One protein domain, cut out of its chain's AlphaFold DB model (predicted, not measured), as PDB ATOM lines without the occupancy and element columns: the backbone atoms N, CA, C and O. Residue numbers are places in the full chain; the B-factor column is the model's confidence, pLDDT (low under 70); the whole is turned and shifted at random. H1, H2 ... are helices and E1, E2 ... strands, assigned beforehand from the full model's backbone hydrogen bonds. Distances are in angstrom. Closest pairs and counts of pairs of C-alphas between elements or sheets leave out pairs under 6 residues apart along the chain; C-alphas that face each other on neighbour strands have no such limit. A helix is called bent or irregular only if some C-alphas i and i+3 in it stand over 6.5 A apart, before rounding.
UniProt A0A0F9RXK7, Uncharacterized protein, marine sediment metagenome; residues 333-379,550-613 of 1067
ATOM      1  N   LEU A 333      -2.366 -66.571 -61.107       53.09
ATOM      2  CA  LEU A 333      -2.246 -66.597 -62.570       53.09
ATOM      3  C   LEU A 333      -3.547 -67.027 -63.273       53.09
ATOM      4  O   LEU A 333      -3.697 -66.792 -64.467       53.09
ATOM      5  N   ASP A 334      -4.524 -67.578 -62.542       62.44
ATOM      6  CA  ASP A 334      -5.866 -67.891 -63.055       62.44
ATOM      7  C   ASP A 334      -6.729 -66.654 -63.395       62.44
ATOM      8  O   ASP A 334      -7.810 -66.821 -63.965       62.44
ATOM      9  N   LYS A 335      -6.242 -65.429 -63.124       66.81
ATOM     10  CA  LYS A 335      -6.819 -64.147 -63.592       66.81
ATOM     11  C   LYS A 335      -6.290 -63.659 -64.954       66.81
ATOM     12  O   LYS A 335      -6.641 -62.557 -65.385       66.81
ATOM     13  N   PHE A 336      -5.429 -64.438 -65.609       70.94
ATOM     14  CA  PHE A 336      -4.822 -64.120 -66.901       70.94
ATOM     15  C   PHE A 336      -5.051 -65.266 -67.889       70.94
ATOM     16  O   PHE A 336      -4.771 -66.425 -67.581       70.94
ATOM     17  N   TRP A 337      -5.505 -64.954 -69.104       76.25
ATOM     18  CA  TRP A 337      -5.758 -65.961 -70.141       76.25
ATOM     19  C   TRP A 337      -5.006 -65.613 -71.418       76.25
ATOM     20  O   TRP A 337      -5.193 -64.535 -71.971       76.25
ATOM     21  N   ASN A 338      -4.137 -66.513 -71.880       79.56
ATOM     22  CA  ASN A 338      -3.278 -66.284 -73.042       79.56
ATOM     23  C   ASN A 338      -4.110 -66.144 -74.333       79.56
ATOM     24  O   ASN A 338      -4.843 -67.058 -74.720       79.56
ATOM     25  N   VAL A 339      -3.960 -65.003 -75.004       83.62
ATOM     26  CA  VAL A 339      -4.581 -64.694 -76.294       83.62
ATOM     27  C   VAL A 339      -3.516 -64.848 -77.375       83.62
ATOM     28  O   VAL A 339      -2.640 -64.000 -77.533       83.62
ATOM     29  N   ASN A 340      -3.598 -65.959 -78.110       85.19
ATOM     30  CA  ASN A 340      -2.599 -66.396 -79.090       85.19
ATOM     31  C   ASN A 340      -3.162 -66.651 -80.504       85.19
ATOM     32  O   ASN A 340      -2.450 -67.159 -81.373       85.19
ATOM     33  N   SER A 341      -4.429 -66.309 -80.752       87.69
ATOM     34  CA  SER A 341      -5.107 -66.461 -82.045       87.69
ATOM     35  C   SER A 341      -6.072 -65.295 -82.300       87.69
ATOM     36  O   SER A 341      -6.591 -64.692 -81.358       87.69
ATOM     37  N   TYR A 342      -6.312 -64.953 -83.571       88.88
ATOM     38  CA  TYR A 342      -7.243 -63.874 -83.927       88.88
ATOM     39  C   TYR A 342      -8.706 -64.314 -83.786       88.88
ATOM     40  O   TYR A 342      -9.578 -63.482 -83.571       88.88
ATOM     41  N   GLU A 343      -8.988 -65.619 -83.810       88.44
ATOM     42  CA  GLU A 343     -10.325 -66.149 -83.546       88.44
ATOM     43  C   GLU A 343     -10.701 -66.041 -82.067       88.44
ATOM     44  O   GLU A 343     -11.826 -65.640 -81.791       88.44
ATOM     45  N   LYS A 344      -9.762 -66.253 -81.125       88.62
ATOM     46  CA  LYS A 344      -9.972 -65.873 -79.714       88.62
ATOM     47  C   LYS A 344     -10.331 -64.389 -79.589       88.62
ATOM     48  O   LYS A 344     -11.203 -64.039 -78.805       88.62
ATOM     49  N   ILE A 345      -9.694 -63.516 -80.373       90.19
ATOM     50  CA  ILE A 345      -9.995 -62.075 -80.367       90.19
ATOM     51  C   ILE A 345     -11.385 -61.790 -80.954       90.19
ATOM     52  O   ILE A 345     -12.160 -61.083 -80.313       90.19
ATOM     53  N   LYS A 346     -11.748 -62.390 -82.098       92.19
ATOM     54  CA  LYS A 346     -13.106 -62.289 -82.658       92.19
ATOM     55  C   LYS A 346     -14.170 -62.802 -81.687       92.19
ATOM     56  O   LYS A 346     -15.243 -62.213 -81.630       92.19
ATOM     57  N   GLU A 347     -13.883 -63.849 -80.914       89.69
ATOM     58  CA  GLU A 347     -14.773 -64.421 -79.894       89.69
ATOM     59  C   GLU A 347     -14.894 -63.503 -78.659       89.69
ATOM     60  O   GLU A 347     -16.005 -63.271 -78.191       89.69
ATOM     61  N   VAL A 348     -13.802 -62.870 -78.198       89.56
ATOM     62  CA  VAL A 348     -13.866 -61.850 -77.128       89.56
ATOM     63  C   VAL A 348     -14.621 -60.599 -77.584       89.56
ATOM     64  O   VAL A 348     -15.504 -60.142 -76.865       89.56
ATOM     65  N   ILE A 349     -14.332 -60.053 -78.771       92.75
ATOM     66  CA  ILE A 349     -15.077 -58.898 -79.308       92.75
ATOM     67  C   ILE A 349     -16.552 -59.273 -79.495       92.75
ATOM     68  O   ILE A 349     -17.429 -58.500 -79.128       92.75
ATOM     69  N   SER A 350     -16.831 -60.483 -79.989       92.19
ATOM     70  CA  SER A 350     -18.191 -61.018 -80.126       92.19
ATOM     71  C   SER A 350     -18.957 -61.088 -78.809       92.19
ATOM     72  O   SER A 350     -20.163 -60.873 -78.836       92.19
ATOM     73  N   PHE A 351     -18.284 -61.412 -77.700       90.12
ATOM     74  CA  PHE A 351     -18.868 -61.414 -76.360       90.12
ATOM     75  C   PHE A 351     -19.057 -59.988 -75.825       90.12
ATOM     76  O   PHE A 351     -20.121 -59.662 -75.303       90.12
ATOM     77  N   LEU A 352     -18.055 -59.115 -75.973       91.50
ATOM     78  CA  LEU A 352     -18.123 -57.743 -75.464       91.50
ATOM     79  C   LEU A 352     -19.175 -56.901 -76.204       91.50
ATOM     80  O   LEU A 352     -19.882 -56.137 -75.560       91.50
ATOM     81  N   LEU A 353     -19.373 -57.111 -77.510       91.94
ATOM     82  CA  LEU A 353     -20.477 -56.504 -78.271       91.94
ATOM     83  C   LEU A 353     -21.873 -56.895 -77.753       91.94
ATOM     84  O   LEU A 353     -22.823 -56.151 -77.963       91.94
ATOM     85  N   GLU A 354     -22.008 -58.052 -77.097       91.25
ATOM     86  CA  GLU A 354     -23.281 -58.550 -76.549       91.25
ATOM     87  C   GLU A 354     -23.492 -58.180 -75.069       91.25
ATOM     88  O   GLU A 354     -24.612 -58.284 -74.572       91.25
ATOM     89  N   ASN A 355     -22.432 -57.787 -74.351       88.94
ATOM     90  CA  ASN A 355     -22.447 -57.650 -72.887       88.94
ATOM     91  C   ASN A 355     -22.020 -56.264 -72.368       88.94
ATOM     92  O   ASN A 355     -22.365 -55.922 -71.234       88.94
ATOM     93  N   SER A 356     -21.292 -55.469 -73.158       90.75
ATOM     94  CA  SER A 356     -20.985 -54.069 -72.840       90.75
ATOM     95  C   SER A 356     -22.208 -53.171 -73.059       90.75
ATOM     96  O   SER A 356     -23.041 -53.431 -73.924       90.75
ATOM     97  N   LYS A 357     -22.325 -52.120 -72.247       92.75
ATOM     98  CA  LYS A 357     -23.509 -51.255 -72.150       92.75
ATOM     99  C   LYS A 357     -23.224 -49.794 -72.472       92.75
ATOM    100  O   LYS A 357     -24.145 -49.102 -72.884       92.75
ATOM    101  N   LYS A 358     -21.992 -49.313 -72.262       93.44
ATOM    102  CA  LYS A 358     -21.620 -47.902 -72.453       93.44
ATOM    103  C   LYS A 358     -20.609 -47.723 -73.575       93.44
ATOM    104  O   LYS A 358     -20.922 -47.073 -74.570       93.44
ATOM    105  N   GLU A 359     -19.414 -48.293 -73.426       95.06
ATOM    106  CA  GLU A 359     -18.308 -48.066 -74.362       95.06
ATOM    107  C   GLU A 359     -17.490 -49.346 -74.590       95.06
ATOM    108  O   GLU A 359     -17.094 -50.031 -73.641       95.06
ATOM    109  N   LEU A 360     -17.219 -49.652 -75.862       96.19
ATOM    110  CA  LEU A 360     -16.327 -50.732 -76.285       96.19
ATOM    111  C   LEU A 360     -15.236 -50.178 -77.205       96.19
ATOM    112  O   LEU A 360     -15.465 -49.911 -78.385       96.19
ATOM    113  N   LEU A 361     -14.031 -50.038 -76.659       97.00
ATOM    114  CA  LEU A 361     -12.838 -49.619 -77.383       97.00
ATOM    115  C   LEU A 361     -12.107 -50.847 -77.941       97.00
ATOM    116  O   LEU A 361     -11.751 -51.752 -77.190       97.00
ATOM    117  N   ILE A 362     -11.866 -50.865 -79.251       96.94
ATOM    118  CA  ILE A 362     -11.216 -51.939 -80.010       96.94
ATOM    119  C   ILE A 362     -10.031 -51.344 -80.774       96.94
ATOM    120  O   ILE A 362     -10.209 -50.584 -81.719       96.94
ATOM    121  N   ILE A 363      -8.815 -51.722 -80.403       95.94
ATOM    122  CA  ILE A 363      -7.562 -51.364 -81.070       95.94
ATOM    123  C   ILE A 363      -7.013 -52.626 -81.742       95.94
ATOM    124  O   ILE A 363      -6.740 -53.614 -81.058       95.94
ATOM    125  N   VAL A 364      -6.868 -52.616 -83.070       95.81
ATOM    126  CA  VAL A 364      -6.433 -53.776 -83.877       95.81
ATOM    127  C   VAL A 364      -5.516 -53.350 -85.036       95.81
ATOM    128  O   VAL A 364      -5.605 -52.218 -85.499       95.81
ATOM    129  N   PRO A 365      -4.625 -54.218 -85.553       92.06
ATOM    130  CA  PRO A 365      -3.773 -53.870 -86.697       92.06
ATOM    131  C   PRO A 365      -4.506 -53.943 -88.051       92.06
ATOM    132  O   PRO A 365      -4.074 -53.315 -89.014       92.06
ATOM    133  N   ASN A 366      -5.579 -54.733 -88.135       92.69
ATOM    134  CA  ASN A 366      -6.369 -55.009 -89.336       92.69
ATOM    135  C   ASN A 366      -7.814 -55.327 -88.914       92.69
ATOM    136  O   ASN A 366      -8.023 -55.931 -87.862       92.69
ATOM    137  N   ILE A 367      -8.807 -54.914 -89.699       93.19
ATOM    138  CA  ILE A 367     -10.226 -55.015 -89.329       93.19
ATOM    139  C   ILE A 367     -10.778 -56.395 -89.685       93.19
ATOM    140  O   ILE A 367     -11.315 -57.089 -88.824       93.19
ATOM    141  N   GLU A 368     -10.591 -56.824 -90.934       92.94
ATOM    142  CA  GLU A 368     -11.137 -58.070 -91.489       92.94
ATOM    143  C   GLU A 368     -10.740 -59.320 -90.675       92.94
ATOM    144  O   GLU A 368     -11.574 -60.189 -90.399       92.94
ATOM    145  N   MET A 369      -9.481 -59.405 -90.230       90.12
ATOM    146  CA  MET A 369      -8.954 -60.547 -89.473       90.12
ATOM    147  C   MET A 369      -9.351 -60.546 -87.995       90.12
ATOM    148  O   MET A 369      -9.414 -61.623 -87.403       90.12
ATOM    149  N   PHE A 370      -9.628 -59.387 -87.388       92.50
ATOM    150  CA  PHE A 370      -9.801 -59.277 -85.932       92.50
ATOM    151  C   PHE A 370     -11.220 -58.910 -85.486       92.50
ATOM    152  O   PHE A 370     -11.608 -59.308 -84.394       92.50
ATOM    153  N   ILE A 371     -12.013 -58.213 -86.305       94.19
ATOM    154  CA  ILE A 371     -13.372 -57.775 -85.950       94.19
ATOM    155  C   ILE A 371     -14.416 -58.753 -86.532       94.19
ATOM    156  O   ILE A 371     -14.309 -59.139 -87.701       94.19
ATOM    157  N   PRO A 372     -15.419 -59.200 -85.750       93.31
ATOM    158  CA  PRO A 372     -16.531 -60.017 -86.236       93.31
ATOM    159  C   PRO A 372     -17.546 -59.129 -86.978       93.31
ATOM    160  O   PRO A 372     -18.592 -58.762 -86.443       93.31
ATOM    161  N   LEU A 373     -17.197 -58.732 -88.205       93.06
ATOM    162  CA  LEU A 373     -17.977 -57.832 -89.067       93.06
ATOM    163  C   LEU A 373     -19.425 -58.299 -89.275       93.06
ATOM    164  O   LEU A 373     -20.328 -57.480 -89.426       93.06
ATOM    165  N   GLU A 374     -19.644 -59.611 -89.221       91.25
ATOM    166  CA  GLU A 374     -20.939 -60.274 -89.341       91.25
ATOM    167  C   GLU A 374     -21.906 -59.886 -88.208       91.25
ATOM    168  O   GLU A 374     -23.115 -59.884 -88.413       91.25
ATOM    169  N   LYS A 375     -21.389 -59.524 -87.021       90.88
ATOM    170  CA  LYS A 375     -22.198 -59.076 -85.873       90.88
ATOM    171  C   LYS A 375     -22.535 -57.583 -85.888       90.88
ATOM    172  O   LYS A 375     -23.375 -57.149 -85.107       90.88
ATOM    173  N   LEU A 376     -21.884 -56.791 -86.740       90.56
ATOM    174  CA  LEU A 376     -22.035 -55.331 -86.765       90.56
ATOM    175  C   LEU A 376     -23.107 -54.838 -87.757       90.56
ATOM    176  O   LEU A 376     -23.323 -53.632 -87.868       90.56
ATOM    177  N   ASN A 377     -23.795 -55.756 -88.454       90.31
ATOM    178  CA  ASN A 377     -24.876 -55.463 -89.409       90.31
ATOM    179  C   ASN A 377     -24.500 -54.349 -90.404       90.31
ATOM    180  O   ASN A 377     -25.253 -53.396 -90.624       90.31
ATOM    181  N   LEU A 378     -23.280 -54.437 -90.937       90.00
ATOM    182  CA  LEU A 378     -22.690 -53.441 -91.825       90.00
ATOM    183  C   LEU A 378     -23.332 -53.506 -93.207       90.00
ATOM    184  O   LEU A 378     -23.485 -54.592 -93.765       90.00
ATOM    185  N   ASP A 379     -23.688 -52.340 -93.741       86.44
ATOM    186  CA  ASP A 379     -24.192 -52.224 -95.104       86.44
ATOM    187  C   ASP A 379     -23.013 -52.031 -96.066       86.44
ATOM    188  O   ASP A 379     -22.050 -51.334 -95.750       86.44
ATOM    189  N   GLU A 550     -23.814 -44.527 -86.871       90.81
ATOM    190  CA  GLU A 550     -23.793 -43.413 -85.899       90.81
ATOM    191  C   GLU A 550     -23.215 -43.756 -84.508       90.81
ATOM    192  O   GLU A 550     -22.890 -42.857 -83.736       90.81
ATOM    193  N   ASN A 551     -23.160 -45.039 -84.135       94.12
ATOM    194  CA  ASN A 551     -22.635 -45.503 -82.850       94.12
ATOM    195  C   ASN A 551     -21.208 -46.085 -82.932       94.12
ATOM    196  O   ASN A 551     -20.735 -46.639 -81.939       94.12
ATOM    197  N   ILE A 552     -20.531 -45.972 -84.082       95.12
ATOM    198  CA  ILE A 552     -19.164 -46.461 -84.305       95.12
ATOM    199  C   ILE A 552     -18.231 -45.295 -84.667       95.12
ATOM    200  O   ILE A 552     -18.261 -44.763 -85.772       95.12
ATOM    201  N   GLU A 553     -17.337 -44.932 -83.749       95.19
ATOM    202  CA  GLU A 553     -16.257 -43.971 -84.005       95.19
ATOM    203  C   GLU A 553     -15.048 -44.710 -84.605       95.19
ATOM    204  O   GLU A 553     -14.474 -45.584 -83.953       95.19
ATOM    205  N   TYR A 554     -14.648 -44.379 -85.839       95.50
ATOM    206  CA  TYR A 554     -13.444 -44.949 -86.460       95.50
ATOM    207  C   TYR A 554     -12.263 -43.975 -86.432       95.50
ATOM    208  O   TYR A 554     -12.290 -42.929 -87.084       95.50
ATOM    209  N   LEU A 555     -11.186 -44.378 -85.758       95.75
ATOM    210  CA  LEU A 555      -9.916 -43.661 -85.689       95.75
ATOM    211  C   LEU A 555      -8.793 -44.474 -86.351       95.75
ATOM    212  O   LEU A 555      -8.792 -45.706 -86.366       95.75
ATOM    213  N   GLN A 556      -7.788 -43.771 -86.862       94.50
ATOM    214  CA  GLN A 556      -6.615 -44.339 -87.508       94.50
ATOM    215  C   GLN A 556      -5.332 -44.002 -86.738       94.50
ATOM    216  O   GLN A 556      -5.139 -42.885 -86.253       94.50
ATOM    217  N   ILE A 557      -4.417 -44.969 -86.674       93.06
ATOM    218  CA  ILE A 557      -3.089 -44.835 -86.066       93.06
ATOM    219  C   ILE A 557      -2.035 -45.513 -86.959       93.06
ATOM    220  O   ILE A 557      -2.152 -46.681 -87.320       93.06
ATOM    221  N   LYS A 558      -0.993 -44.779 -87.371       87.62
ATOM    222  CA  LYS A 558       0.008 -45.295 -88.326       87.62
ATOM    223  C   LYS A 558       0.855 -46.414 -87.691       87.62
ATOM    224  O   LYS A 558       1.424 -46.224 -86.621       87.62
ATOM    225  N   LYS A 559       1.031 -47.532 -88.413       80.88
ATOM    226  CA  LYS A 559       1.941 -48.654 -88.073       80.88
ATOM    227  C   LYS A 559       1.667 -49.321 -86.708       80.88
ATOM    228  O   LYS A 559       2.595 -49.807 -86.060       80.88
ATOM    229  N   ASN A 560       0.408 -49.382 -86.273       79.94
ATOM    230  CA  ASN A 560       0.045 -50.054 -85.030       79.94
ATOM    231  C   ASN A 560       0.063 -51.592 -85.160       79.94
ATOM    232  O   ASN A 560      -0.676 -52.158 -85.965       79.94
ATOM    233  N   ASN A 561       0.852 -52.246 -84.298       87.88
ATOM    234  CA  ASN A 561       0.878 -53.703 -84.089       87.88
ATOM    235  C   ASN A 561       0.197 -54.135 -82.769       87.88
ATOM    236  O   ASN A 561       0.143 -55.329 -82.467       87.88
ATOM    237  N   ILE A 562      -0.268 -53.187 -81.949       90.00
ATOM    238  CA  ILE A 562      -0.897 -53.440 -80.648       90.00
ATOM    239  C   ILE A 562      -2.349 -53.872 -80.865       90.00
ATOM    240  O   ILE A 562      -3.083 -53.289 -81.665       90.00
ATOM    241  N   ILE A 563      -2.750 -54.886 -80.108       91.88
ATOM    242  CA  ILE A 563      -4.128 -55.330 -79.937       91.88
ATOM    243  C   ILE A 563      -4.544 -54.912 -78.528       91.88
ATOM    244  O   ILE A 563      -3.922 -55.333 -77.554       91.88
ATOM    245  N   GLY A 564      -5.578 -54.087 -78.409       92.94
ATOM    246  CA  GLY A 564      -6.077 -53.583 -77.130       92.94
ATOM    247  C   GLY A 564      -7.594 -53.509 -77.153       92.94
ATOM    248  O   GLY A 564      -8.138 -52.841 -78.019       92.94
ATOM    249  N   ILE A 565      -8.296 -54.197 -76.254       93.69
ATOM    250  CA  ILE A 565      -9.768 -54.184 -76.228       93.69
ATOM    251  C   ILE A 565     -10.230 -53.914 -74.805       93.69
ATOM    252  O   ILE A 565      -9.834 -54.649 -73.901       93.69
ATOM    253  N   VAL A 566     -11.065 -52.892 -74.616       93.94
ATOM    254  CA  VAL A 566     -11.626 -52.504 -73.315       93.94
ATOM    255  C   VAL A 566     -13.137 -52.343 -73.439       93.94
ATOM    256  O   VAL A 566     -13.598 -51.521 -74.226       93.94
ATOM    257  N   GLY A 567     -13.896 -53.114 -72.658       90.88
ATOM    258  CA  GLY A 567     -15.359 -53.016 -72.573       90.88
ATOM    259  C   GLY A 567     -15.805 -52.588 -71.176       90.88
ATOM    260  O   GLY A 567     -15.484 -53.269 -70.197       90.88
ATOM    261  N   ASP A 568     -16.518 -51.461 -71.077       88.00
ATOM    262  CA  ASP A 568     -17.037 -50.860 -69.831       88.00
ATOM    263  C   ASP A 568     -16.020 -50.806 -68.660       88.00
ATOM    264  O   ASP A 568     -16.389 -50.939 -67.495       88.00
ATOM    265  N   ASN A 569     -14.719 -50.676 -68.952       76.44
ATOM    266  CA  ASN A 569     -13.596 -50.770 -67.994       76.44
ATOM    267  C   ASN A 569     -13.534 -52.068 -67.154       76.44
ATOM    268  O   ASN A 569     -12.758 -52.158 -66.205       76.44
ATOM    269  N   SER A 570     -14.311 -53.092 -67.517       81.00
ATOM    270  CA  SER A 570     -14.448 -54.354 -66.772       81.00
ATOM    271  C   SER A 570     -13.621 -55.504 -67.359       81.00
ATOM    272  O   SER A 570     -13.221 -56.417 -66.639       81.00
ATOM    273  N   TYR A 571     -13.305 -55.435 -68.654       87.06
ATOM    274  CA  TYR A 571     -12.470 -56.402 -69.367       87.06
ATOM    275  C   TYR A 571     -11.348 -55.697 -70.124       87.06
ATOM    276  O   TYR A 571     -11.559 -54.618 -70.678       87.06
ATOM    277  N   LEU A 572     -10.184 -56.344 -70.188       88.19
ATOM    278  CA  LEU A 572      -9.024 -55.913 -70.959       88.19
ATOM    279  C   LEU A 572      -8.418 -57.088 -71.737       88.19
ATOM    280  O   LEU A 572      -7.893 -58.022 -71.131       88.19
ATOM    281  N   VAL A 573      -8.398 -57.002 -73.067       87.50
ATOM    282  CA  VAL A 573      -7.416 -57.728 -73.893       87.50
ATOM    283  C   VAL A 573      -6.244 -56.800 -74.160       87.50
ATOM    284  O   VAL A 573      -6.453 -55.671 -74.598       87.50
ATOM    285  N   PHE A 574      -5.019 -57.279 -73.968       88.31
ATOM    286  CA  PHE A 574      -3.810 -56.587 -74.402       88.31
ATOM    287  C   PHE A 574      -2.824 -57.563 -75.047       88.31
ATOM    288  O   PHE A 574      -2.552 -58.635 -74.507       88.31
ATOM    289  N   GLY A 575      -2.256 -57.203 -76.195       88.94
ATOM    290  CA  GLY A 575      -1.268 -58.023 -76.888       88.94
ATOM    291  C   GLY A 575      -0.608 -57.321 -78.068       88.94
ATOM    292  O   GLY A 575      -0.916 -56.179 -78.396       88.94
ATOM    293  N   VAL A 576       0.300 -58.033 -78.728       87.12
ATOM    294  CA  VAL A 576       0.993 -57.576 -79.937       87.12
ATOM    295  C   VAL A 576       0.813 -58.616 -81.040       87.12
ATOM    296  O   VAL A 576       1.060 -59.806 -80.836       87.12
ATOM    297  N   GLY A 577       0.370 -58.164 -82.213       85.38
ATOM    298  CA  GLY A 577       0.277 -58.964 -83.430       85.38
ATOM    299  C   GLY A 577       1.478 -58.713 -84.338       85.38
ATOM    300  O   GLY A 577       1.590 -57.655 -84.948       85.38
ATOM    301  N   GLN A 578       2.355 -59.705 -84.491       85.75
ATOM    302  CA  GLN A 578       3.472 -59.661 -85.437       85.75
ATOM    303  C   GLN A 578       3.070 -60.351 -86.749       85.75
ATOM    304  O   GLN A 578       2.809 -61.556 -86.765       85.75
ATOM    305  N   LYS A 579       3.038 -59.614 -87.865       83.25
ATOM    306  CA  LYS A 579       2.811 -60.196 -89.198       83.25
ATOM    307  C   LYS A 579       3.967 -61.140 -89.547       83.25
ATOM    308  O   LYS A 579       5.123 -60.721 -89.556       83.25
ATOM    309  N   VAL A 580       3.670 -62.410 -89.821       83.50
ATOM    310  CA  VAL A 580       4.695 -63.406 -90.164       83.50
ATOM    311  C   VAL A 580       5.146 -63.193 -91.618       83.50
ATOM    312  O   VAL A 580       4.288 -63.142 -92.503       83.50
ATOM    313  N   PRO A 581       6.459 -63.094 -91.914       76.12
ATOM    314  CA  PRO A 581       6.941 -63.019 -93.291       76.12
ATOM    315  C   PRO A 581       6.403 -64.169 -94.154       76.12
ATOM    316  O   PRO A 581       6.271 -65.302 -93.688       76.12
ATOM    317  N   LEU A 582       6.091 -63.872 -95.418       75.06
ATOM    318  CA  LEU A 582       5.566 -64.823 -96.410       75.06
ATOM    319  C   LEU A 582       4.195 -65.464 -96.077       75.06
ATOM    320  O   LEU A 582       3.769 -66.366 -96.797       75.06
ATOM    321  N   LYS A 583       3.476 -65.027 -95.027       72.75
ATOM    322  CA  LYS A 583       2.132 -65.547 -94.687       72.75
ATOM    323  C   LYS A 583       1.141 -64.425 -94.335       72.75
ATOM    324  O   LYS A 583       1.514 -63.482 -93.641       72.75
ATOM    325  N   PRO A 584      -0.145 -64.533 -94.716       70.69
ATOM    326  CA  PRO A 584      -1.193 -63.581 -94.330       70.69
ATOM    327  C   PRO A 584      -1.695 -63.846 -92.896       70.69
ATOM    328  O   PRO A 584      -2.893 -63.901 -92.648       70.69
ATOM    329  N   ILE A 585      -0.781 -64.105 -91.954       77.44
ATOM    330  CA  ILE A 585      -1.099 -64.557 -90.594       77.44
ATOM    331  C   ILE A 585      -0.308 -63.714 -89.593       77.44
ATOM    332  O   ILE A 585       0.913 -63.577 -89.709       77.44
ATOM    333  N   TYR A 586      -0.998 -63.193 -88.582       81.38
ATOM    334  CA  TYR A 586      -0.373 -62.576 -87.417       81.38
ATOM    335  C   TYR A 586      -0.062 -63.641 -86.359       81.38
ATOM    336  O   TYR A 586      -0.954 -64.368 -85.920       81.38
ATOM    337  N   LYS A 587       1.197 -63.710 -85.913       85.75
ATOM    338  CA  LYS A 587       1.556 -64.359 -84.649       85.75
ATOM    339  C   LYS A 587       1.192 -63.385 -83.533       85.75
ATOM    340  O   LYS A 587       1.732 -62.283 -83.486       85.75
ATOM    341  N   ILE A 588       0.269 -63.781 -82.667       86.94
ATOM    342  CA  ILE A 588      -0.241 -62.933 -81.587       86.94
ATOM    343  C   ILE A 588       0.338 -63.424 -80.263       86.94
ATOM    344  O   ILE A 588       0.320 -64.625 -79.989       86.94
ATOM    345  N   SER A 589       0.826 -62.486 -79.457       84.38
ATOM    346  CA  SER A 589       1.246 -62.714 -78.075       84.38
ATOM    347  C   SER A 589       0.524 -61.706 -77.185       84.38
ATOM    348  O   SER A 589       0.719 -60.501 -77.345       84.38
ATOM    349  N   GLY A 590      -0.322 -62.170 -76.266       88.69
ATOM    350  CA  GLY A 590      -1.115 -61.291 -75.409       88.69
ATOM    351  C   GLY A 590      -1.902 -62.032 -74.336       88.69
ATOM    352  O   GLY A 590      -1.808 -63.252 -74.196       88.69
ATOM    353  N   PHE A 591      -2.704 -61.286 -73.583       85.56
ATOM    354  CA  PHE A 591      -3.586 -61.808 -72.548       85.56
ATOM    355  C   PHE A 591      -4.947 -61.101 -72.540       85.56
ATOM    356  O   PHE A 591      -5.064 -59.930 -72.892       85.56
ATOM    357  N   LEU A 592      -5.970 -61.824 -72.093       88.19
ATOM    358  CA  LEU A 592      -7.221 -61.290 -71.566       88.19
ATOM    359  C   LEU A 592      -7.121 -61.281 -70.033       88.19
ATOM    360  O   LEU A 592      -6.581 -62.216 -69.436       88.19
ATOM    361  N   THR A 593      -7.680 -60.257 -69.400       86.62
ATOM    362  CA  THR A 593      -7.952 -60.208 -67.962       86.62
ATOM    363  C   THR A 593      -9.238 -59.419 -67.694       86.62
ATOM    364  O   THR A 593      -9.636 -58.574 -68.494       86.62
ATOM    365  N   ASN A 594      -9.884 -59.679 -66.562       85.94
ATOM    366  CA  ASN A 594     -10.926 -58.823 -65.985       85.94
ATOM    367  C   ASN A 594     -10.486 -58.243 -64.626       85.94
ATOM    368  O   ASN A 594     -11.307 -57.748 -63.857       85.94
ATOM    369  N   PHE A 595      -9.206 -58.394 -64.265       85.69
ATOM    370  CA  PHE A 595      -8.722 -58.010 -62.947       85.69
ATOM    371  C   PHE A 595      -8.630 -56.484 -62.865       85.69
ATOM    372  O   PHE A 595      -7.594 -55.903 -63.180       85.69
ATOM    373  N   GLU A 596      -9.741 -55.865 -62.457       86.19
ATOM    374  CA  GLU A 596      -9.992 -54.420 -62.330       86.19
ATOM    375  C   GLU A 596      -8.745 -53.581 -61.986       86.19
ATOM    376  O   GLU A 596      -8.458 -52.651 -62.739       86.19
ATOM    377  N   PRO A 597      -7.921 -53.903 -60.965       83.94
ATOM    378  CA  PRO A 597      -6.758 -53.079 -60.635       83.94
ATOM    379  C   PRO A 597      -5.682 -53.034 -61.735       83.94
ATOM    380  O   PRO A 597      -5.010 -52.019 -61.901       83.94
ATOM    381  N   LEU A 598      -5.536 -54.106 -62.523       79.31
ATOM    382  CA  LEU A 598      -4.675 -54.123 -63.706       79.31
ATOM    383  C   LEU A 598      -5.344 -53.456 -64.915       79.31
ATOM    384  O   LEU A 598      -4.657 -52.783 -65.684       79.31
ATOM    385  N   VAL A 599      -6.667 -53.592 -65.070       86.56
ATOM    386  CA  VAL A 599      -7.413 -52.840 -66.093       86.56
ATOM    387  C   VAL A 599      -7.203 -51.341 -65.863       86.56
ATOM    388  O   VAL A 599      -6.762 -50.646 -66.770       86.56
ATOM    389  N   HIS A 600      -7.368 -50.869 -64.625       85.44
ATOM    390  CA  HIS A 600      -7.102 -49.491 -64.208       85.44
ATOM    391  C   HIS A 600      -5.634 -49.069 -64.395       85.44
ATOM    392  O   HIS A 600      -5.379 -47.926 -64.765       85.44
ATOM    393  N   ALA A 601      -4.662 -49.963 -64.175       81.12
ATOM    394  CA  ALA A 601      -3.242 -49.648 -64.363       81.12
ATOM    395  C   ALA A 601      -2.832 -49.509 -65.844       81.12
ATOM    396  O   ALA A 601      -1.959 -48.702 -66.167       81.12
ATOM    397  N   LEU A 602      -3.451 -50.275 -66.751       82.75
ATOM    398  CA  LEU A 602      -3.160 -50.229 -68.191       82.75
ATOM    399  C   LEU A 602      -4.071 -49.268 -68.971       82.75
ATOM    400  O   LEU A 602      -3.656 -48.771 -70.020       82.75
ATOM    401  N   TYR A 603      -5.260 -48.945 -68.451       87.44
ATOM    402  CA  TYR A 603      -6.215 -48.036 -69.090       87.44
ATOM    403  C   TYR A 603      -5.585 -46.698 -69.525       87.44
ATOM    404  O   TYR A 603      -5.751 -46.363 -70.694       87.44
ATOM    405  N   PRO A 604      -4.756 -45.987 -68.725       87.25
ATOM    406  CA  PRO A 604      -4.115 -44.742 -69.163       87.25
ATOM    407  C   PRO A 604      -3.236 -44.874 -70.416       87.25
ATOM    408  O   PRO A 604      -3.165 -43.940 -71.210       87.25
ATOM    409  N   GLN A 605      -2.588 -46.026 -70.637       85.88
ATOM    410  CA  GLN A 605      -1.792 -46.264 -71.851       85.88
ATOM    411  C   GLN A 605      -2.693 -46.483 -73.076       85.88
ATOM    412  O   GLN A 605      -2.362 -46.071 -74.184       85.88
ATOM    413  N   ILE A 606      -3.864 -47.085 -72.871       87.75
ATOM    414  CA  ILE A 606      -4.865 -47.336 -73.913       87.75
ATOM    415  C   ILE A 606      -5.633 -46.044 -74.240       87.75
ATOM    416  O   ILE A 606      -5.826 -45.725 -75.412       87.75
ATOM    417  N   SER A 607      -5.978 -45.236 -73.232       88.12
ATOM    418  CA  SER A 607      -6.491 -43.871 -73.409       88.12
ATOM    419  C   SER A 607      -5.485 -42.984 -74.140       88.12
ATOM    420  O   SER A 607      -5.880 -42.197 -74.997       88.12
ATOM    421  N   LYS A 608      -4.182 -43.141 -73.863       89.44
ATOM    422  CA  LYS A 608      -3.131 -42.448 -74.608       89.44
ATOM    423  C   LYS A 608      -3.139 -42.846 -76.090       89.44
ATOM    424  O   LYS A 608      -3.194 -41.954 -76.930       89.44
ATOM    425  N   LEU A 609      -3.180 -44.141 -76.418       91.00
ATOM    426  CA  LEU A 609      -3.310 -44.603 -77.812       91.00
ATOM    427  C   LEU A 609      -4.583 -44.061 -78.491       91.00
ATOM    428  O   LEU A 609      -4.529 -43.675 -79.656       91.00
ATOM    429  N   ARG A 610      -5.704 -43.957 -77.761       94.00
ATOM    430  CA  ARG A 610      -6.939 -43.299 -78.234       94.00
ATOM    431  C   ARG A 610      -6.749 -41.803 -78.513       94.00
ATOM    432  O   ARG A 610      -7.313 -41.320 -79.482       94.00
ATOM    433  N   SER A 611      -5.950 -41.091 -77.716       92.00
ATOM    434  CA  SER A 611      -5.633 -39.668 -77.943       92.00
ATOM    435  C   SER A 611      -4.564 -39.412 -79.019       92.00
ATOM    436  O   SER A 611      -4.486 -38.309 -79.551       92.00
ATOM    437  N   GLU A 612      -3.734 -40.411 -79.336       91.44
ATOM    438  CA  GLU A 612      -2.750 -40.354 -80.430       91.44
ATOM    439  C   GLU A 612      -3.362 -40.757 -81.785       91.44
ATOM    440  O   GLU A 612      -2.888 -40.316 -82.836       91.44
ATOM    441  N   ALA A 613      -4.422 -41.570 -81.772       93.94
ATOM    442  CA  ALA A 613      -5.224 -41.876 -82.948       93.94
ATOM    443  C   ALA A 613      -6.066 -40.658 -83.373       93.94
ATOM    444  O   ALA A 613      -6.628 -39.947 -82.545       93.94
TER     445      ALA A 613
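Overview. This is residues 333 to 379 and 550 to 613 of the 1067 residues of an uncharacterized protein of marine sediment metagenome (UniProt A0A0F9RXK7). One twisted sheet of five strands is sandwiched between two helices, with H1 running along the strands on one face and H3 crossing them on the other. Strand E3 lies beyond the edge strand E2, at a distance from the sheet, and the short helix H2 packs on one end of H1. The printed part has 111 residues with three named helices and six named strands, in the order E1 H1 E2 H2 E3 E4 E5 E6 H3; the sheet runs E1 E6 E5 E4 E2, all antiparallel, and the class is mixed, helices and strands. The whole is compact, with a radius of gyration of the C-alphas of 13.6 A and spans of 40 by 38 by 27 A.

Along the chain. The sheet holds E1, residues 337 to 339, from C-alpha 337 at (-5.758, -65.961, -70.141); E6, residues 586 to 593, 21.0 A long; E5, residues 571 to 579, 25.3 A; E4, residues 562 to 567, 16.6 A; and E2, residues 359 to 364, 16.3 A. E6 bends by 51 degrees at residue 589. H1 is residues 342 to 355, 19.8 A, and H2 is residues 367 to 370, 5.5 A. E3, residues 552 to 556, 13.1 A, pairs with no named strand. H3, residues 596 to 612, is 24.0 A long and ends at C-alpha 612 (-2.750, -40.354, -80.430); it has a kink of 36 degrees near residue 603 and is only just irregular, with C-alphas 601 and 604 6.9 A apart.

Arrangement. The sheet is twisted, its C-alphas lying up to 4.1 A off the best plane. E4, E5 and E6 form a meander, each strand the antiparallel neighbour of the one before, in two hairpins. Within hydrogen-bond range are N 565 and O 573 of E4 and E5, 2.9 A, N 591 and O 574 of E6 and E5, 2.8 A, N 363 and O 564 of E2 and E4, 2.7 A, and N 339 and O 590 of E1 and E6, 2.9 A. H1 is on the sheet at a height of 8.9 A, over E5 and E4, along the strands at 17 degrees to E4 on the local plane; its closest C-alphas to E4 are Leu 352 and Gly 567, 6.2 A. H3 is on the opposite face at a height of 9.2 A, over E5, E4 and E2, across the strands at 66 degrees to E2 on the local plane; Leu 572 of E5 and Val 599 have the closest C-alphas of that pair, 6.0 A. H2 only grazes the sheet with residues 369 to 370, and touches residues 342 to 346 of H1, closest at the C-alphas of Lys 346 and Phe 370, 5.5 A. E3 is near E2 and near H3, but apart from E4. O i to N i+4 pairs are within hydrogen-bond range in 9 of 10 cases in H1 and 11 of 13 in H3; H2 is too short for such a pair.

Size, cuts and confidence. The C-alphas farthest apart, of Leu 333 and Asp 379, are 41.8 A apart. Residues 380 to 549 are not printed, and C-alphas 379 and 550 stand 12.7 A apart across this cut, in the link from H2 to E3. Of the links printed whole, E5 to E6 is short and the others are tight. The mean pLDDT of the printed part is 87.6; residues 333 to 335 are under 70.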